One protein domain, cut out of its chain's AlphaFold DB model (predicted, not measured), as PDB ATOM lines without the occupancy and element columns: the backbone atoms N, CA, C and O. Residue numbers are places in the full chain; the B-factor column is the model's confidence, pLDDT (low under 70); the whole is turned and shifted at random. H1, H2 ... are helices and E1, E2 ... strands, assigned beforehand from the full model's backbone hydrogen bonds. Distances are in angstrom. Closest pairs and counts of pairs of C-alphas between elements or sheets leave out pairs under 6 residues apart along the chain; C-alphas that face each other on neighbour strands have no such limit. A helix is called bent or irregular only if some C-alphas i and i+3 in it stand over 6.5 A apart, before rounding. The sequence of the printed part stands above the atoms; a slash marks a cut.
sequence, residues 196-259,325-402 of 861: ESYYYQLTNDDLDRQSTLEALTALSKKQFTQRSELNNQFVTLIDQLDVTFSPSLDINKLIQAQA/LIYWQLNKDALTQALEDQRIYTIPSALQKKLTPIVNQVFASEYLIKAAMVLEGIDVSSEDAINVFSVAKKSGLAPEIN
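AT A GLANCE: This is residues 196 to 259 and 325 to 402 of the 861 residues of an uncharacterized protein of Vibrio hangzhouensis (UniProt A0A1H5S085). The model is an elongated body of two lobes, one towards each end of its longest axis, with H1 running between them. One lobe holds the narrow two-stranded ribbon E2 and E3 with H2, H3, H4 and the last part of H1; the other holds H5, H6, H7 and the small ribbon of E1 and E4. The printed part has 142 residues with seven named helices and four named strands, in the order E1 H1 H2 H3 E2 E3 H4 H5 H6 H7 E4, and the two sheets, E1 - E4 and E2 - E3, are antiparallel. The class is mostly helix, with 72 helix and 16 strand residues among the 88 in named elements. The whole is only just compact, close to loose, with a radius of gyration of the C-alphas of 17.3 A and spans of 57 by 30 by 21 A.

IN THESE COORDINATES: Find C-alpha 255 at (67.553, 9.088, 4.743); from there E2, residues 255 to 259, runs 13.6 A. E3, residues 326 to 330, runs 13.2 A. Before E2 look for H3, residues 251 to 254, and after E3 for H4, residues 332 to 340, 12.2 A long. H2 is residues 227 to 239, 18.1 A long. H1, residues 204 to 219, is the longest helix at 23.6 A, with a kink of 25 degrees near residue 212; find its first C-alpha at (37.027, 11.113, 4.240). H5, residues 349 to 358, is 15.4 A long and irregular, with C-alphas 354 and 357 7.1 A apart. H6, residues 366 to 375, is 14.3 A long, and H7, residues 383 to 392, is 14.4 A long. E1 is residues 198 to 200, and E4 is residues 393 to 395, where C-alpha 395 stands at (40.642, 13.870, 21.408).

HOW THE PARTS SIT: Start at E2 and E3, where N 256 and O 329 are 2.9 A apart and N 327 and O 258 are 3.0 A apart, within hydrogen-bond range. The closest C-alphas of H2 and E3 are those of Arg 227 and Trp 328, 5.9 A apart. H3 and H4 only just touch, with 3 pairs of C-alphas within 8 A, the closest being Leu 254 and Ala 334 at 6.2 A. H1 and H2 form a helical hairpin: they touch through residues 212 to 219 and 234 to 237 alone, closest at the C-alphas of Thr 212 and Leu 237, 6.2 A, at a shallow tilt of 11 degrees, opposite ways. H1 and H5 are close but not clearly touching, with the C-alphas of Leu 207 and Gln 352 7.0 A apart. H5 and H6 only just touch, with 3 pairs within 8 A, the closest being the C-alphas of Ile 358 and Ala 372 at 7.1 A; at 73 degrees they are only just about perpendicular. H6 and H7 are close but not clearly touching, with the C-alphas of Glu 366 and Phe 389 7.3 A apart. In E1 and E4, look for N 199 and O 394, 3.0 A apart and within hydrogen-bond range. H2 and H6 are apart, for instance, as are H4 and H7. Every O i to N i+4 pair is within range in H2, H4, H6 and H7, against 9 of 12 in H1 and 2 of 6 in H5, which has 3 of 7 O i to N i+3 pairs within range; H3 is too short for an O i to N i+4 pair.

THE WHOLE: The two C-alphas farthest apart are those of Leu 325 and Asn 402, 60.3 A. Residues 260 to 324 are not printed, and C-alphas 259 and 325 are 6.1 A apart across the cut. Of the links that are printed whole, H2 to H3 is long, with 11 residues between them. The mean pLDDT of the printed part is 78.2, and 22 residues are under 70, among them 241 to 249 and 251 to 254.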
ATOM      1  N   GLU A 196      40.607  13.390  29.293       64.50
ATOM      2  CA  GLU A 196      40.357  14.015  27.998       64.50
ATOM      3  C   GLU A 196      39.097  13.406  27.391       64.50
ATOM      4  O   GLU A 196      38.980  12.187  27.230       64.50
ATOM      5  N   SER A 197      38.139  14.259  27.031       77.88
ATOM      6  CA  SER A 197      37.001  13.818  26.238       77.88
ATOM      7  C   SER A 197      37.530  13.239  24.926       77.88
ATOM      8  O   SER A 197      38.315  13.889  24.239       77.88
ATOM      9  N   TYR A 198      37.103  12.028  24.589       87.56
ATOM     10  CA  TYR A 198      37.464  11.357  23.343       87.56
ATOM     11  C   TYR A 198      36.220  10.836  22.622       87.56
ATOM     12  O   TYR A 198      35.190  10.539  23.245       87.56
ATOM     13  N   TYR A 199      36.346  10.670  21.312       91.25
ATOM     14  CA  TYR A 199      35.381  10.005  20.441       91.25
ATOM     15  C   TYR A 199      36.120   9.233  19.341       91.25
ATOM     16  O   TYR A 199      37.338   9.344  19.197       91.25
ATOM     17  N   TYR A 200      35.387   8.422  18.584       92.00
ATOM     18  CA  TYR A 200      35.909   7.699  17.429       92.00
ATOM     19  C   TYR A 200      35.151   8.142  16.174       92.00
ATOM     20  O   TYR A 200      33.925   8.083  16.147       92.00
ATOM     21  N   GLN A 201      35.861   8.599  15.147       91.81
ATOM     22  CA  GLN A 201      35.314   8.983  13.843       91.81
ATOM     23  C   GLN A 201      36.401   8.785  12.782       91.81
ATOM     24  O   GLN A 201      37.530   9.221  12.977       91.81
ATOM     25  N   LEU A 202      36.058   8.157  11.660       88.50
ATOM     26  CA  LEU A 202      36.887   8.160  10.450       88.50
ATOM     27  C   LEU A 202      36.356   9.260   9.530       88.50
ATOM     28  O   LEU A 202      35.161   9.240   9.237       88.50
ATOM     29  N   THR A 203      37.180  10.203   9.079       87.38
ATOM     30  CA  THR A 203      36.770  11.180   8.050       87.38
ATOM     31  C   THR A 203      37.065  10.662   6.640       87.38
ATOM     32  O   THR A 203      37.743   9.647   6.465       87.38
ATOM     33  N   ASN A 204      36.570  11.358   5.612       83.44
ATOM     34  CA  ASN A 204      37.027  11.113   4.240       83.44
ATOM     35  C   ASN A 204      38.542  11.367   4.119       83.44
ATOM     36  O   ASN A 204      39.255  10.544   3.555       83.44
ATOM     37  N   ASP A 205      39.046  12.441   4.734       80.25
ATOM     38  CA  ASP A 205      40.466  12.822   4.699       80.25
ATOM     39  C   ASP A 205      41.376  11.754   5.341       80.25
ATOM     40  O   ASP A 205      42.483  11.515   4.862       80.25
ATOM     41  N   ASP A 206      40.912  11.073   6.400       81.19
ATOM     42  CA  ASP A 206      41.611   9.926   7.013       81.19
ATOM     43  C   ASP A 206      41.772   8.734   6.041       81.19
ATOM     44  O   ASP A 206      42.703   7.934   6.192       81.19
ATOM     45  N   LEU A 207      40.872   8.603   5.054       79.88
ATOM     46  CA  LEU A 207      40.927   7.585   4.000       79.88
ATOM     47  C   LEU A 207      41.691   8.069   2.760       79.88
ATOM     48  O   LEU A 207      42.501   7.316   2.227       79.88
ATOM     49  N   ASP A 208      41.509   9.315   2.321       77.38
ATOM     50  CA  ASP A 208      42.210   9.855   1.147       77.38
ATOM     51  C   ASP A 208      43.735   9.912   1.383       77.38
ATOM     52  O   ASP A 208      44.518   9.511   0.510       77.38
ATOM     53  N   ARG A 209      44.165  10.263   2.610       76.50
ATOM     54  CA  ARG A 209      45.568  10.186   3.078       76.50
ATOM     55  C   ARG A 209      46.194   8.789   2.940       76.50
ATOM     56  O   ARG A 209      47.419   8.682   2.862       76.50
ATOM     57  N   GLN A 210      45.399   7.716   2.879       78.62
ATOM     58  CA  GLN A 210      45.919   6.351   2.732       78.62
ATOM     59  C   GLN A 210      46.621   6.140   1.390       78.62
ATOM     60  O   GLN A 210      47.604   5.405   1.326       78.62
ATOM     61  N   SER A 211      46.188   6.833   0.331       72.56
ATOM     62  CA  SER A 211      46.872   6.795  -0.968       72.56
ATOM     63  C   SER A 211      48.298   7.364  -0.880       72.56
ATOM     64  O   SER A 211      49.250   6.761  -1.386       72.56
ATOM     65  N   THR A 212      48.474   8.466  -0.143       73.69
ATOM     66  CA  THR A 212      49.777   9.072   0.159       73.69
ATOM     67  C   THR A 212      50.638   8.151   1.031       73.69
ATOM     68  O   THR A 212      51.836   8.018   0.782       73.69
ATOM     69  N   LEU A 213      50.047   7.446   2.005       76.25
ATOM     70  CA  LEU A 213      50.755   6.485   2.867       76.25
ATOM     71  C   LEU A 213      51.188   5.208   2.133       76.25
ATOM     72  O   LEU A 213      52.308   4.733   2.346       76.25
ATOM     73  N   GLU A 214      50.361   4.671   1.234       74.38
ATOM     74  CA  GLU A 214      50.755   3.579   0.335       74.38
ATOM     75  C   GLU A 214      51.920   4.026  -0.572       74.38
ATOM     76  O   GLU A 214      52.905   3.294  -0.719       74.38
ATOM     77  N   ALA A 215      51.882   5.257  -1.101       75.75
ATOM     78  CA  ALA A 215      52.969   5.830  -1.900       75.75
ATOM     79  C   ALA A 215      54.268   6.048  -1.095       75.75
ATOM     80  O   ALA A 215      55.353   5.725  -1.585       75.75
ATOM     81  N   LEU A 216      54.179   6.519   0.154       76.88
ATOM     82  CA  LEU A 216      55.315   6.688   1.071       76.88
ATOM     83  C   LEU A 216      55.945   5.328   1.438       76.88
ATOM     84  O   LEU A 216      57.167   5.160   1.432       76.88
ATOM     85  N   THR A 217      55.102   4.315   1.650       75.75
ATOM     86  CA  THR A 217      55.502   2.919   1.905       75.75
ATOM     87  C   THR A 217      56.081   2.236   0.658       75.75
ATOM     88  O   THR A 217      56.884   1.305   0.762       75.75
ATOM     89  N   ALA A 218      55.713   2.688  -0.543       80.00
ATOM     90  CA  ALA A 218      56.357   2.290  -1.791       80.00
ATOM     91  C   ALA A 218      57.691   3.027  -2.020       80.00
ATOM     92  O   ALA A 218      58.614   2.443  -2.588       80.00
ATOM     93  N   LEU A 219      57.826   4.275  -1.555       79.25
ATOM     94  CA  LEU A 219      59.067   5.050  -1.637       79.25
ATOM     95  C   LEU A 219      60.184   4.436  -0.776       79.25
ATOM     96  O   LEU A 219      61.316   4.344  -1.244       79.25
ATOM     97  N   SER A 220      59.876   3.924   0.422       72.81
ATOM     98  CA  SER A 220      60.870   3.251   1.286       72.81
ATOM     99  C   SER A 220      61.453   1.956   0.697       72.81
ATOM    100  O   SER A 220      62.513   1.498   1.125       72.81
ATOM    101  N   LYS A 221      60.802   1.390  -0.327       79.75
ATOM    102  CA  LYS A 221      61.253   0.204  -1.076       79.75
ATOM    103  C   LYS A 221      62.082   0.550  -2.324       79.75
ATOM    104  O   LYS A 221      62.531  -0.361  -3.013       79.75
ATOM    105  N   LYS A 222      62.271   1.839  -2.641       81.69
ATOM    106  CA  LYS A 222      63.055   2.318  -3.792       81.69
ATOM    107  C   LYS A 222      64.445   2.790  -3.363       81.69
ATOM    108  O   LYS A 222      64.626   3.320  -2.270       81.69
ATOM    109  N   GLN A 223      65.408   2.639  -4.267       80.88
ATOM    110  CA  GLN A 223      66.780   3.126  -4.118       80.88
ATOM    111  C   GLN A 223      67.059   4.219  -5.149       80.88
ATOM    112  O   GLN A 223      66.659   4.099  -6.306       80.88
ATOM    113  N   PHE A 224      67.754   5.273  -4.727       80.69
ATOM    114  CA  PHE A 224      68.026   6.465  -5.529       80.69
ATOM    115  C   PHE A 224      69.527   6.710  -5.665       80.69
ATOM    116  O   PHE A 224      70.284   6.546  -4.711       80.69
ATOM    117  N   THR A 225      69.967   7.156  -6.840       74.75
ATOM    118  CA  THR A 225      71.376   7.515  -7.087       74.75
ATOM    119  C   THR A 225      71.710   8.938  -6.627       74.75
ATOM    120  O   THR A 225      72.881   9.265  -6.449       74.75
ATOM    121  N   GLN A 226      70.699   9.785  -6.387       77.44
ATOM    122  CA  GLN A 226      70.865  11.147  -5.875       77.44
ATOM    123  C   GLN A 226      69.996  11.393  -4.636       77.44
ATOM    124  O   GLN A 226      68.784  11.179  -4.656       77.44
ATOM    125  N   ARG A 227      70.604  11.927  -3.566       76.25
ATOM    126  CA  ARG A 227      69.897  12.274  -2.318       76.25
ATOM    127  C   ARG A 227      68.785  13.308  -2.536       76.25
ATOM    128  O   ARG A 227      67.750  13.237  -1.884       76.25
ATOM    129  N   SER A 228      69.002  14.256  -3.447       75.94
ATOM    130  CA  SER A 228      68.049  15.304  -3.835       75.94
ATOM    131  C   SER A 228      66.759  14.744  -4.436       75.94
ATOM    132  O   SER A 228      65.685  15.258  -4.144       75.94
ATOM    133  N   GLU A 229      66.841  13.683  -5.239       78.62
ATOM    134  CA  GLU A 229      65.672  13.070  -5.875       78.62
ATOM    135  C   GLU A 229      64.773  12.378  -4.841       78.62
ATOM    136  O   GLU A 229      63.574  12.660  -4.782       78.62
ATOM    137  N   LEU A 230      65.372  11.561  -3.963       79.88
ATOM    138  CA  LEU A 230      64.690  10.963  -2.811       79.88
ATOM    139  C   LEU A 230      64.076  12.044  -1.910       79.88
ATOM    140  O   LEU A 230      62.910  11.941  -1.544       79.88
ATOM    141  N   ASN A 231      64.843  13.086  -1.576       80.00
ATOM    142  CA  ASN A 231      64.385  14.176  -0.715       80.00
ATOM    143  C   ASN A 231      63.173  14.907  -1.307       80.00
ATOM    144  O   ASN A 231      62.209  15.155  -0.593       80.00
ATOM    145  N   ASN A 232      63.193  15.223  -2.603       79.50
ATOM    146  CA  ASN A 232      62.099  15.947  -3.248       79.50
ATOM    147  C   ASN A 232      60.824  15.093  -3.328       79.50
ATOM    148  O   ASN A 232      59.750  15.593  -3.000       79.50
ATOM    149  N   GLN A 233      60.933  13.805  -3.687       79.94
ATOM    150  CA  GLN A 233      59.781  12.889  -3.677       79.94
ATOM    151  C   GLN A 233      59.238  12.669  -2.257       79.94
ATOM    152  O   GLN A 233      58.025  12.633  -2.066       79.94
ATOM    153  N   PHE A 234      60.119  12.569  -1.257       78.62
ATOM    154  CA  PHE A 234      59.731  12.410   0.144       78.62
ATOM    155  C   PHE A 234      59.007  13.648   0.686       78.62
ATOM    156  O   PHE A 234      57.904  13.516   1.201       78.62
ATOM    157  N   VAL A 235      59.574  14.849   0.507       78.19
ATOM    158  CA  VAL A 235      58.945  16.109   0.941       78.19
ATOM    159  C   VAL A 235      57.594  16.312   0.252       78.19
ATOM    160  O   VAL A 235      56.625  16.593   0.939       78.19
ATOM    161  N   THR A 236      57.476  16.054  -1.058       80.94
ATOM    162  CA  THR A 236      56.178  16.168  -1.756       80.94
ATOM    163  C   THR A 236      55.103  15.243  -1.170       80.94
ATOM    164  O   THR A 236      53.954  15.657  -1.060       80.94
ATOM    165  N   LEU A 237      55.449  14.016  -0.763       78.88
ATOM    166  CA  LEU A 237      54.495  13.099  -0.121       78.88
ATOM    167  C   LEU A 237      54.188  13.481   1.339       78.88
ATOM    168  O   LEU A 237      53.074  13.256   1.799       78.88
ATOM    169  N   ILE A 238      55.144  14.068   2.064       76.38
ATOM    170  CA  ILE A 238      54.932  14.590   3.424       76.38
ATOM    171  C   ILE A 238      54.043  15.846   3.403       76.38
ATOM    172  O   ILE A 238      53.133  15.954   4.221       76.38
ATOM    173  N   ASP A 239      54.221  16.739   2.427       74.06
ATOM    174  CA  ASP A 239      53.342  17.897   2.215       74.06
ATOM    175  C   ASP A 239      51.919  17.444   1.820       74.06
ATOM    176  O   ASP A 239      50.930  17.971   2.326       74.06
ATOM    177  N   GLN A 240      51.796  16.411   0.974       76.19
ATOM    178  CA  GLN A 240      50.515  15.792   0.584       76.19
ATOM    179  C   GLN A 240      49.827  14.984   1.697       76.19
ATOM    180  O   GLN A 240      48.695  14.535   1.513       76.19
ATOM    181  N   LEU A 241      50.493  14.761   2.830       69.62
ATOM    182  CA  LEU A 241      49.896  14.125   4.003       69.62
ATOM    183  C   LEU A 241      49.091  15.120   4.850       69.62
ATOM    184  O   LEU A 241      48.184  14.689   5.559       69.62
ATOM    185  N   ASP A 242      49.391  16.422   4.762       66.69
ATOM    186  CA  ASP A 242      48.762  17.490   5.555       66.69
ATOM    187  C   ASP A 242      48.739  17.160   7.065       66.69
ATOM    188  O   ASP A 242      47.681  17.064   7.688       66.69
ATOM    189  N   VAL A 243      49.919  16.893   7.649       64.19
ATOM    190  CA  VAL A 243      50.086  16.618   9.091       64.19
ATOM    191  C   VAL A 243      51.255  17.411   9.680       64.19
ATOM    192  O   VAL A 243      52.382  17.364   9.189       64.19
ATOM    193  N   THR A 244      51.001  18.106  10.790       59.72
ATOM    194  CA  THR A 244      51.981  18.942  11.496       59.72
ATOM    195  C   THR A 244      52.826  18.128  12.487       59.72
ATOM    196  O   THR A 244      52.552  18.101  13.688       59.72
ATOM    197  N   PHE A 245      53.875  17.472  11.982       55.47
ATOM    198  CA  PHE A 245      54.799  16.655  12.783       55.47
ATOM    199  C   PHE A 245      55.331  17.396  14.023       55.47
ATOM    200  O   PHE A 245      55.986  18.437  13.906       55.47
ATOM    201  N   SER A 246      55.063  16.839  15.206       50.03
ATOM    202  CA  SER A 246      55.462  17.377  16.510       50.03
ATOM    203  C   SER A 246      56.103  16.274  17.374       50.03
ATOM    204  O   SER A 246      55.379  15.405  17.861       50.03
ATOM    205  N   PRO A 247      57.435  16.289  17.607       56.72
ATOM    206  CA  PRO A 247      58.428  17.225  17.064       56.72
ATOM    207  C   PRO A 247      58.585  17.115  15.539       56.72
ATOM    208  O   PRO A 247      58.178  16.131  14.925       56.72
ATOM    209  N   SER A 248      59.194  18.130  14.923       57.09
ATOM    210  CA  SER A 248      59.362  18.181  13.470       57.09
ATOM    211  C   SER A 248      60.285  17.078  12.939       57.09
ATOM    212  O   SER A 248      61.260  16.667  13.572       57.09
ATOM    213  N   LEU A 249      59.953  16.592  11.742       67.69
ATOM    214  CA  LEU A 249      60.529  15.387  11.158       67.69
ATOM    215  C   LEU A 249      61.997  15.591  10.726       67.69
ATOM    216  O   LEU A 249      62.282  16.322   9.777       67.69
ATOM    217  N   ASP A 250      62.946  14.918  11.384       70.19
ATOM    218  CA  ASP A 250      64.371  15.004  11.028       70.19
ATOM    219  C   ASP A 250      64.708  14.126   9.812       70.19
ATOM    220  O   ASP A 250      65.147  12.975   9.922       70.19
ATOM    221  N   ILE A 251      64.543  14.715   8.627       67.44
ATOM    222  CA  ILE A 251      64.806  14.101   7.315       67.44
ATOM    223  C   ILE A 251      66.237  13.518   7.217       67.44
ATOM    224  O   ILE A 251      66.474  12.573   6.461       67.44
ATOM    225  N   ASN A 252      67.207  14.006   8.005       66.06
ATOM    226  CA  ASN A 252      68.577  13.476   7.997       66.06
ATOM    227  C   ASN A 252      68.718  12.122   8.700       66.06
ATOM    228  O   ASN A 252      69.637  11.380   8.369       66.06
ATOM    229  N   LYS A 253      67.826  11.785   9.640       68.19
ATOM    230  CA  LYS A 253      67.788  10.465  10.298       68.19
ATOM    231  C   LYS A 253      66.993   9.435   9.492       68.19
ATOM    232  O   LYS A 253      67.232   8.234   9.617       68.19
ATOM    233  N   LEU A 254      66.063   9.906   8.661       69.31
ATOM    234  CA  LEU A 254      65.209   9.068   7.817       69.31
ATOM    235  C   LEU A 254      65.867   8.659   6.496       69.31
ATOM    236  O   LEU A 254      65.497   7.633   5.940       69.31
ATOM    237  N   ILE A 255      66.843   9.415   5.987       75.12
ATOM    238  CA  ILE A 255      67.553   9.088   4.743       75.12
ATOM    239  C   ILE A 255      68.899   8.423   5.058       75.12
ATOM    240  O   ILE A 255      69.796   9.058   5.609       75.12
ATOM    241  N   GLN A 256      69.066   7.164   4.648       77.88
ATOM    242  CA  GLN A 256      70.320   6.416   4.767       77.88
ATOM    243  C   GLN A 256      71.089   6.370   3.440       77.88
ATOM    244  O   GLN A 256      70.503   6.369   2.356       77.88
ATOM    245  N   ALA A 257      72.415   6.285   3.554       71.31
ATOM    246  CA  ALA A 257      73.336   5.983   2.466       71.31
ATOM    247  C   ALA A 257      73.879   4.558   2.643       71.31
ATOM    248  O   ALA A 257      74.383   4.228   3.716       71.31
ATOM    249  N   GLN A 258      73.824   3.739   1.594       65.81
ATOM    250  CA  GLN A 258      74.454   2.419   1.557       65.81
ATOM    251  C   GLN A 258      75.538   2.390   0.475       65.81
ATOM    252  O   GLN A 258      75.305   2.814  -0.656       65.81
ATOM    253  N   ALA A 259      76.723   1.885   0.827       48.56
ATOM    254  CA  ALA A 259      77.850   1.689  -0.081       48.56
ATOM    255  C   ALA A 259      78.073   0.187  -0.320       48.56
ATOM    256  O   ALA A 259      77.999  -0.612   0.612       48.56
ATOM    257  N   LEU A 325      79.203   3.009  -5.657       57.09
ATOM    258  CA  LEU A 325      77.881   3.571  -5.912       57.09
ATOM    259  C   LEU A 325      77.153   3.654  -4.571       57.09
ATOM    260  O   LEU A 325      76.767   2.642  -3.989       57.09
ATOM    261  N   ILE A 326      77.031   4.882  -4.070       68.06
ATOM    262  CA  ILE A 326      76.265   5.194  -2.873       68.06
ATOM    263  C   ILE A 326      74.805   5.303  -3.294       68.06
ATOM    264  O   ILE A 326      74.427   6.246  -3.992       68.06
ATOM    265  N   TYR A 327      73.997   4.348  -2.852       76.62
ATOM    266  CA  TYR A 327      72.552   4.400  -3.022       76.62
ATOM    267  C   TYR A 327      71.910   5.029  -1.790       76.62
ATOM    268  O   TYR A 327      72.285   4.743  -0.650       76.62
ATOM    269  N   TRP A 328      70.931   5.891  -2.034       77.38
ATOM    270  CA  TRP A 328      70.137   6.556  -1.012       77.38
ATOM    271  C   TRP A 328      68.785   5.861  -0.897       77.38
ATOM    272  O   TRP A 328      68.090   5.673  -1.898       77.38
ATOM    273  N   GLN A 329      68.412   5.483   0.321       82.62
ATOM    274  CA  GLN A 329      67.148   4.818   0.619       82.62
ATOM    275  C   GLN A 329      66.557   5.394   1.909       82.62
ATOM    276  O   GLN A 329      67.283   5.845   2.800       82.62
ATOM    277  N   LEU A 330      65.230   5.404   2.004       81.19
ATOM    278  CA  LEU A 330      64.543   5.796   3.227       81.19
ATOM    279  C   LEU A 330      64.614   4.647   4.246       81.19
ATOM    280  O   LEU A 330      64.292   3.505   3.917       81.19
ATOM    281  N   ASN A 331      65.007   4.943   5.481       79.56
ATOM    282  CA  ASN A 331      64.978   4.000   6.589       79.56
ATOM    283  C   ASN A 331      63.520   3.635   6.895       79.56
ATOM    284  O   ASN A 331      62.801   4.421   7.513       79.56
ATOM    285  N   LYS A 332      63.090   2.448   6.450       75.56
ATOM    286  CA  LYS A 332      61.719   1.960   6.636       75.56
ATOM    287  C   LYS A 332      61.305   2.007   8.105       75.56
ATOM    288  O   LYS A 332      60.228   2.506   8.400       75.56
ATOM    289  N   ASP A 333      62.139   1.503   9.006       73.12
ATOM    290  CA  ASP A 333      61.713   1.261  10.383       73.12
ATOM    291  C   ASP A 333      61.661   2.569  11.187       73.12
ATOM    292  O   ASP A 333      60.718   2.781  11.943       73.12
ATOM    293  N   ALA A 334      62.577   3.513  10.926       73.94
ATOM    294  CA  ALA A 334      62.472   4.866  11.483       73.94
ATOM    295  C   ALA A 334      61.348   5.702  10.845       73.94
ATOM    296  O   ALA A 334      60.808   6.578  11.514       73.94
ATOM    297  N   LEU A 335      60.969   5.448   9.582       74.06
ATOM    298  CA  LEU A 335      59.763   6.050   9.003       74.06
ATOM    299  C   LEU A 335      58.511   5.507   9.699       74.06
ATOM    300  O   LEU A 335      57.675   6.299  10.115       74.06
ATOM    301  N   THR A 336      58.383   4.184   9.826       71.00
ATOM    302  CA  THR A 336      57.255   3.543  10.516       71.00
ATOM    303  C   THR A 336      57.127   4.076  11.942       71.00
ATOM    304  O   THR A 336      56.065   4.582  12.287       71.00
ATOM    305  N   GLN A 337      58.224   4.112  12.706       74.62
ATOM    306  CA  GLN A 337      58.235   4.695  14.050       74.62
ATOM    307  C   GLN A 337      57.794   6.171  14.056       74.62
ATOM    308  O   GLN A 337      56.939   6.547  14.848       74.62
ATOM    309  N   ALA A 338      58.301   7.006  13.141       70.75
ATOM    310  CA  ALA A 338      57.930   8.424  13.082       70.75
ATOM    311  C   ALA A 338      56.479   8.683  12.619       70.75
ATOM    312  O   ALA A 338      55.941   9.762  12.873       70.75
ATOM    313  N   LEU A 339      55.840   7.725  11.939       72.62
ATOM    314  CA  LEU A 339      54.409   7.759  11.619       72.62
ATOM    315  C   LEU A 339      53.567   7.295  12.820       72.62
ATOM    316  O   LEU A 339      52.589   7.954  13.168       72.62
ATOM    317  N   GLU A 340      53.983   6.221  13.496       70.62
ATOM    318  CA  GLU A 340      53.360   5.702  14.725       70.62
ATOM    319  C   GLU A 340      53.401   6.729  15.869       70.62
ATOM    320  O   GLU A 340      52.380   6.954  16.522       70.62
ATOM    321  N   ASP A 341      54.523   7.439  16.040       70.56
ATOM    322  CA  ASP A 341      54.691   8.551  16.989       70.56
ATOM    323  C   ASP A 341      53.672   9.689  16.750       70.56
ATOM    324  O   ASP A 341      53.328  10.423  17.676       70.56
ATOM    325  N   GLN A 342      53.171   9.844  15.517       66.81
ATOM    326  CA  GLN A 342      52.124  10.808  15.147       66.81
ATOM    327  C   GLN A 342      50.732  10.162  14.980       66.81
ATOM    328  O   GLN A 342      49.792  10.831  14.554       66.81
ATOM    329  N   ARG A 343      50.578   8.877  15.334       63.88
ATOM    330  CA  ARG A 343      49.351   8.065  15.186       63.88
ATOM    331  C   ARG A 343      48.844   7.926  13.740       63.88
ATOM    332  O   ARG A 343      47.641   7.788  13.512       63.88
ATOM    333  N   ILE A 344      49.746   7.951  12.762       68.38
ATOM    334  CA  ILE A 344      49.426   7.815  11.339       68.38
ATOM    335  C   ILE A 344      49.611   6.350  10.923       68.38
ATOM    336  O   ILE A 344      50.740   5.878  10.804       68.38
ATOM    337  N   TYR A 345      48.513   5.631  10.672       72.69
ATOM    338  CA  TYR A 345      48.546   4.202  10.328       72.69
ATOM    339  C   TYR A 345      47.992   3.921   8.926       72.69
ATOM    340  O   TYR A 345      47.044   4.567   8.471       72.69
ATOM    341  N   THR A 346      48.567   2.916   8.261       68.38
ATOM    342  CA  THR A 346      48.106   2.403   6.964       68.38
ATOM    343  C   THR A 346      46.892   1.486   7.117       68.38
ATOM    344  O   THR A 346      46.941   0.517   7.874       68.38
ATOM    345  N   ILE A 347      45.840   1.742   6.338       75.44
ATOM    346  CA  ILE A 347      44.612   0.942   6.253       75.44
ATOM    347  C   ILE A 347      44.552   0.315   4.849       75.44
ATOM    348  O   ILE A 347      44.468   1.071   3.877       75.44
ATOM    349  N   PRO A 348      44.547  -1.023   4.685       77.38
ATOM    350  CA  PRO A 348      44.540  -1.644   3.360       77.38
ATOM    351  C   PRO A 348      43.343  -1.230   2.494       77.38
ATOM    352  O   PRO A 348      42.200  -1.224   2.955       77.38
ATOM    353  N   SER A 349      43.566  -0.982   1.203       74.88
ATOM    354  CA  SER A 349      42.517  -0.591   0.240       74.88
ATOM    355  C   SER A 349      41.335  -1.572   0.102       74.88
ATOM    356  O   SER A 349      40.235  -1.174  -0.291       74.88
ATOM    357  N   ALA A 350      41.504  -2.842   0.486       76.88
ATOM    358  CA  ALA A 350      40.404  -3.805   0.609       76.88
ATOM    359  C   ALA A 350      39.478  -3.524   1.814       76.88
ATOM    360  O   ALA A 350      38.274  -3.767   1.737       76.88
ATOM    361  N   LEU A 351      40.031  -2.992   2.909       81.31
ATOM    362  CA  LEU A 351      39.318  -2.639   4.136       81.31
ATOM    363  C   LEU A 351      38.639  -1.265   4.017       81.31
ATOM    364  O   LEU A 351      37.483  -1.129   4.411       81.31
ATOM    365  N   GLN A 352      39.291  -0.288   3.375       81.19
ATOM    366  CA  GLN A 352      38.727   1.050   3.104       81.19
ATOM    367  C   GLN A 352      37.317   0.985   2.474       81.19
ATOM    368  O   GLN A 352      36.412   1.705   2.894       81.19
ATOM    369  N   LYS A 353      37.096   0.061   1.525       83.44
ATOM    370  CA  LYS A 353      35.794  -0.151   0.860       83.44
ATOM    371  C   LYS A 353      34.698  -0.722   1.768       83.44
ATOM    372  O   LYS A 353      33.523  -0.513   1.484       83.44
ATOM    373  N   LYS A 354      35.061  -1.452   2.829       84.69
ATOM    374  CA  LYS A 354      34.113  -1.918   3.857       84.69
ATOM    375  C   LYS A 354      33.829  -0.848   4.909       84.69
ATOM    376  O   LYS A 354      32.769  -0.870   5.515       84.69
ATOM    377  N   LEU A 355      34.755   0.087   5.120       86.81
ATOM    378  CA  LEU A 355      34.568   1.192   6.060       86.81
ATOM    379  C   LEU A 355      33.621   2.272   5.518       86.81
ATOM    380  O   LEU A 355      33.004   2.968   6.316       86.81
ATOM    381  N   THR A 356      33.460   2.396   4.192       84.81
ATOM    382  CA  THR A 356      32.661   3.450   3.528       84.81
ATOM    383  C   THR A 356      31.279   3.736   4.158       84.81
ATOM    384  O   THR A 356      30.973   4.916   4.322       84.81
ATOM    385  N   PRO A 357      30.456   2.745   4.571       85.62
ATOM    386  CA  PRO A 357      29.149   3.000   5.196       85.62
ATOM    387  C   PRO A 357      29.208   3.678   6.575       85.62
ATOM    388  O   PRO A 357      28.220   4.274   7.000       85.62
ATOM    389  N   ILE A 358      30.349   3.598   7.270       87.75
ATOM    390  CA  ILE A 358      30.552   4.146   8.622       87.75
ATOM    391  C   ILE A 358      31.482   5.373   8.652       87.75
ATOM    392  O   ILE A 358      31.776   5.893   9.728       87.75
ATOM    393  N   VAL A 359      31.931   5.868   7.492       87.56
ATOM    394  CA  VAL A 359      32.749   7.092   7.397       87.56
ATOM    395  C   VAL A 359      31.906   8.316   7.754       87.56
ATOM    396  O   VAL A 359      30.710   8.390   7.477       87.56
ATOM    397  N   ASN A 360      32.548   9.287   8.393       87.56
ATOM    398  CA  ASN A 360      31.993  10.497   8.992       87.56
ATOM    399  C   ASN A 360      31.002  10.254  10.150       87.56
ATOM    400  O   ASN A 360      30.644  11.221  10.820       87.56
ATOM    401  N   GLN A 361      30.621   9.009  10.465       88.94
ATOM    402  CA  GLN A 361      29.835   8.687  11.661       88.94
ATOM    403  C   GLN A 361      30.688   8.848  12.929       88.94
ATOM    404  O   GLN A 361      31.841   8.415  12.983       88.94
ATOM    405  N   VAL A 362      30.113   9.463  13.964       90.75
ATOM    406  CA  VAL A 362      30.764   9.691  15.262       90.75
ATOM    407  C   VAL A 362      30.298   8.651  16.267       90.75
ATOM    408  O   VAL A 362      29.107   8.556  16.539       90.75
ATOM    409  N   PHE A 363      31.246   7.949  16.886       92.88
ATOM    410  CA  PHE A 363      31.020   6.924  17.898       92.88
ATOM    411  C   PHE A 363      31.562   7.364  19.266       92.88
ATOM    412  O   PHE A 363      32.727   7.733  19.417       92.88
ATOM    413  N   ALA A 364      30.725   7.290  20.303       91.81
ATOM    414  CA  ALA A 364      31.075   7.761  21.647       91.81
ATOM    415  C   ALA A 364      32.013   6.821  22.442       91.81
ATOM    416  O   ALA A 364      32.545   7.232  23.479       91.81
ATOM    417  N   SER A 365      32.230   5.584  21.973       92.62
ATOM    418  CA  SER A 365      33.166   4.604  22.544       92.62
ATOM    419  C   SER A 365      33.726   3.654  21.479       92.62
ATOM    420  O   SER A 365      33.130   3.457  20.419       92.62
ATOM    421  N   GLU A 366      34.847   3.009  21.810       91.94
ATOM    422  CA  GLU A 366      35.502   1.993  20.975       91.94
ATOM    423  C   GLU A 366      34.593   0.783  20.698       91.94
ATOM    424  O   GLU A 366      34.633   0.185  19.624       91.94
ATOM    425  N   TYR A 367      33.733   0.440  21.661       92.25
ATOM    426  CA  TYR A 367      32.800  -0.676  21.545       92.25
ATOM    427  C   TYR A 367      31.765  -0.455  20.431       92.25
ATOM    428  O   TYR A 367      31.441  -1.395  19.706       92.25
ATOM    429  N   LEU A 368      31.290   0.781  20.244       92.94
ATOM    430  CA  LEU A 368      30.309   1.090  19.203       92.94
ATOM    431  C   LEU A 368      30.927   1.065  17.799       92.94
ATOM    432  O   LEU A 368      30.337   0.461  16.910       92.94
ATOM    433  N   ILE A 369      32.131   1.621  17.600       92.19
ATOM    434  CA  ILE A 369      32.826   1.513  16.302       92.19
ATOM    435  C   ILE A 369      33.236   0.060  15.997       92.19
ATOM    436  O   ILE A 369      33.102  -0.378  14.857       92.19
ATOM    437  N   LYS A 370      33.610  -0.743  17.007       90.94
ATOM    438  CA  LYS A 370      33.791  -2.201  16.854       90.94
ATOM    439  C   LYS A 370      32.503  -2.893  16.398       90.94
ATOM    440  O   LYS A 370      32.532  -3.634  15.420       90.94
ATOM    441  N   ALA A 371      31.371  -2.614  17.045       90.69
ATOM    442  CA  ALA A 371      30.071  -3.167  16.658       90.69
ATOM    443  C   ALA A 371      29.567  -2.657  15.292       90.69
ATOM    444  O   ALA A 371      28.750  -3.323  14.656       90.69
ATOM    445  N   ALA A 372      30.046  -1.501  14.823       91.31
ATOM    446  CA  ALA A 372      29.799  -1.004  13.475       91.31
ATOM    447  C   ALA A 372      30.668  -1.733  12.435       91.31
ATOM    448  O   ALA A 372      30.159  -2.196  11.422       91.31
ATOM    449  N   MET A 373      31.958  -1.932  12.713       89.00
ATOM    450  CA  MET A 373      32.866  -2.661  11.821       89.00
ATOM    451  C   MET A 373      32.486  -4.143  11.666       89.00
ATOM    452  O   MET A 373      32.503  -4.660  10.551       89.00
ATOM    453  N   VAL A 374      32.075  -4.824  12.744       87.88
ATOM    454  CA  VAL A 374      31.583  -6.215  12.654       87.88
ATOM    455  C   VAL A 374      30.287  -6.302  11.832       87.88
ATOM    456  O   VAL A 374      30.111  -7.271  11.096       87.88
ATOM    457  N   LEU A 375      29.422  -5.277  11.865       87.31
ATOM    458  CA  LEU A 375      28.217  -5.216  11.024       87.31
ATOM    459  C   LEU A 375      28.537  -5.148   9.521       87.31
ATOM    460  O   LEU A 375      27.854  -5.796   8.732       87.31
ATOM    461  N   GLU A 376      29.603  -4.441   9.137       86.50
ATOM    462  CA  GLU A 376      30.121  -4.402   7.755       86.50
ATOM    463  C   GLU A 376      31.017  -5.621   7.413       86.50
ATOM    464  O   GLU A 376      31.746  -5.642   6.412       86.50
ATOM    465  N   GLY A 377      30.996  -6.662   8.254       82.62
ATOM    466  CA  GLY A 377      31.738  -7.906   8.053       82.62
ATOM    467  C   GLY A 377      33.258  -7.734   8.117       82.62
ATOM    468  O   GLY A 377      33.976  -8.348   7.321       82.62
ATOM    469  N   ILE A 378      33.764  -6.866   8.996       84.25
ATOM    470  CA  ILE A 378      35.201  -6.653   9.238       84.25
ATOM    471  C   ILE A 378      35.651  -7.471  10.456       84.25
ATOM    472  O   ILE A 378      35.020  -7.430  11.512       84.25
ATOM    473  N   ASP A 379      36.778  -8.182  10.336       80.56
ATOM    474  CA  ASP A 379      37.350  -8.944  11.451       80.56
ATOM    475  C   ASP A 379      38.144  -8.030  12.397       80.56
ATOM    476  O   ASP A 379      39.314  -7.722  12.169       80.56
ATOM    477  N   VAL A 380      37.492  -7.579  13.472       81.00
ATOM    478  CA  VAL A 380      38.051  -6.619  14.450       81.00
ATOM    479  C   VAL A 380      39.200  -7.165  15.315       81.00
ATOM    480  O   VAL A 380      39.766  -6.428  16.118       81.00
ATOM    481  N   SER A 381      39.542  -8.443  15.146       74.69
ATOM    482  CA  SER A 381      40.712  -9.138  15.701       74.69
ATOM    483  C   SER A 381      41.982  -9.015  14.846       74.69
ATOM    484  O   SER A 381      43.040  -9.476  15.269       74.69
ATOM    485  N   SER A 382      41.898  -8.418  13.653       76.81
ATOM    486  CA  SER A 382      43.054  -8.182  12.778       76.81
ATOM    487  C   SER A 382      43.884  -6.964  13.203       76.81
ATOM    488  O   SER A 382      43.355  -5.977  13.714       76.81
ATOM    489  N   GLU A 383      45.190  -7.008  12.938       74.94
ATOM    490  CA  GLU A 383      46.125  -5.894  13.166       74.94
ATOM    491  C   GLU A 383      45.722  -4.642  12.360       74.94
ATOM    492  O   GLU A 383      45.701  -3.531  12.892       74.94
ATOM    493  N   ASP A 384      45.241  -4.833  11.125       77.31
ATOM    494  CA  ASP A 384      44.648  -3.773  10.300       77.31
ATOM    495  C   ASP A 384      43.448  -3.086  10.979       77.31
ATOM    496  O   ASP A 384      43.284  -1.872  10.872       77.31
ATOM    497  N   ALA A 385      42.607  -3.830  11.709       78.88
ATOM    498  CA  ALA A 385      41.495  -3.238  12.451       78.88
ATOM    499  C   ALA A 385      41.972  -2.440  13.677       78.88
ATOM    500  O   ALA A 385      41.375  -1.410  13.991       78.88
ATOM    501  N   ILE A 386      43.065  -2.851  14.334       80.50
ATOM    502  CA  ILE A 386      43.692  -2.077  15.419       80.50
ATOM    503  C   ILE A 386      44.166  -0.716  14.889       80.50
ATOM    504  O   ILE A 386      43.848   0.315  15.484       80.50
ATOM    505  N   ASN A 387      44.816  -0.701  13.723       80.75
ATOM    506  CA  ASN A 387      45.215   0.528  13.032       80.75
ATOM    507  C   ASN A 387      44.015   1.446  12.733       80.75
ATOM    508  O   ASN A 387      44.089   2.652  12.973       80.75
ATOM    509  N   VAL A 388      42.879   0.888  12.292       84.56
ATOM    510  CA  VAL A 388      41.634   1.653  12.077       84.56
ATOM    511  C   VAL A 388      41.124   2.300  13.372       84.56
ATOM    512  O   VAL A 388      40.757   3.475  13.344       84.56
ATOM    513  N   PHE A 389      41.126   1.599  14.515       85.50
ATOM    514  CA  PHE A 389      40.710   2.202  15.793       85.50
ATOM    515  C   PHE A 389      41.644   3.337  16.228       85.50
ATOM    516  O   PHE A 389      41.165   4.351  16.738       85.50
ATOM    517  N   SER A 390      42.952   3.194  15.999       83.31
ATOM    518  CA  SER A 390      43.949   4.218  16.324       83.31
ATOM    519  C   SER A 390      43.802   5.483  15.470       83.31
ATOM    520  O   SER A 390      43.855   6.579  16.023       83.31
ATOM    521  N   VAL A 391      43.536   5.350  14.162       84.56
ATOM    522  CA  VAL A 391      43.233   6.491  13.267       84.56
ATOM    523  C   VAL A 391      41.891   7.140  13.619       84.56
ATOM    524  O   VAL A 391      41.771   8.367  13.614       84.56
ATOM    525  N   ALA A 392      40.879   6.335  13.957       88.31
ATOM    526  CA  ALA A 392      39.552   6.835  14.300       88.31
ATOM    527  C   ALA A 392      39.518   7.612  15.628       88.31
ATOM    528  O   ALA A 392      38.646   8.460  15.810       88.31
ATOM    529  N   LYS A 393      40.420   7.327  16.576       90.44
ATOM    530  CA  LYS A 393      40.405   7.917  17.922       90.44
ATOM    531  C   LYS A 393      40.824   9.392  17.904       90.44
ATOM    532  O   LYS A 393      42.005   9.707  17.769       90.44
ATOM    533  N   LYS A 394      39.872  10.300  18.131       88.56
ATOM    534  CA  LYS A 394      40.114  11.748  18.232       88.56
ATOM    535  C   LYS A 394      39.939  12.227  19.687       88.56
ATOM    536  O   LYS A 394      39.007  11.801  20.374       88.56
ATOM    537  N   SER A 395      40.823  13.114  20.151       85.00
ATOM    538  CA  SER A 395      40.642  13.870  21.408       85.00
ATOM    539  C   SER A 395      39.758  15.105  21.171       85.00
ATOM    540  O   SER A 395      39.662  15.610  20.054       85.00
ATOM    541  N   GLY A 396      39.137  15.614  22.235       82.31
ATOM    542  CA  GLY A 396      38.238  16.768  22.215       82.31
ATOM    543  C   GLY A 396      36.754  16.391  22.263       82.31
ATOM    544  O   GLY A 396      36.378  15.246  22.520       82.31
ATOM    545  N   LEU A 397      35.891  17.387  22.065       81.69
ATOM    546  CA  LEU A 397      34.449  17.171  21.960       81.69
ATOM    547  C   LEU A 397      34.101  16.590  20.584       81.69
ATOM    548  O   LEU A 397      34.689  16.967  19.571       81.69
ATOM    549  N   ALA A 398      33.118  15.693  20.564       83.38
ATOM    550  CA  ALA A 398      32.516  15.190  19.336       83.38
ATOM    551  C   ALA A 398      31.843  16.333  18.543       83.38
ATOM    552  O   ALA A 398      31.198  17.183  19.164       83.38
ATOM    553  N   PRO A 399      31.932  16.357  17.199       83.31
ATOM    554  CA  PRO A 399      31.198  17.325  16.393       83.31
ATOM    555  C   PRO A 399      29.688  17.029  16.411       83.31
ATOM    556  O   PRO A 399      29.265  15.872  16.401       83.31
ATOM    557  N   GLU A 400      28.863  18.078  16.403       74.62
ATOM    558  CA  GLU A 400      27.399  17.950  16.386       74.62
ATOM    559  C   GLU A 400      26.891  17.501  15.004       74.62
ATOM    560  O   GLU A 400      26.717  18.303  14.087       74.62
ATOM    561  N   ILE A 401      26.622  16.201  14.851       74.50
ATOM    562  CA  ILE A 401      26.032  15.622  13.634       74.50
ATOM    563  C   ILE A 401      24.536  15.381  13.846       74.50
ATOM    564  O   ILE A 401      24.130  14.313  14.298       74.50
ATOM    565  N   ASN A 402      23.691  16.344  13.479       71.25
ATOM    566  CA  ASN A 402      22.235  16.180  13.544       71.25
ATOM    567  C   ASN A 402      21.690  15.549  12.244       71.25
ATOM    568  O   ASN A 402      21.205  16.249  11.353       71.25
TER     569      ASN A 402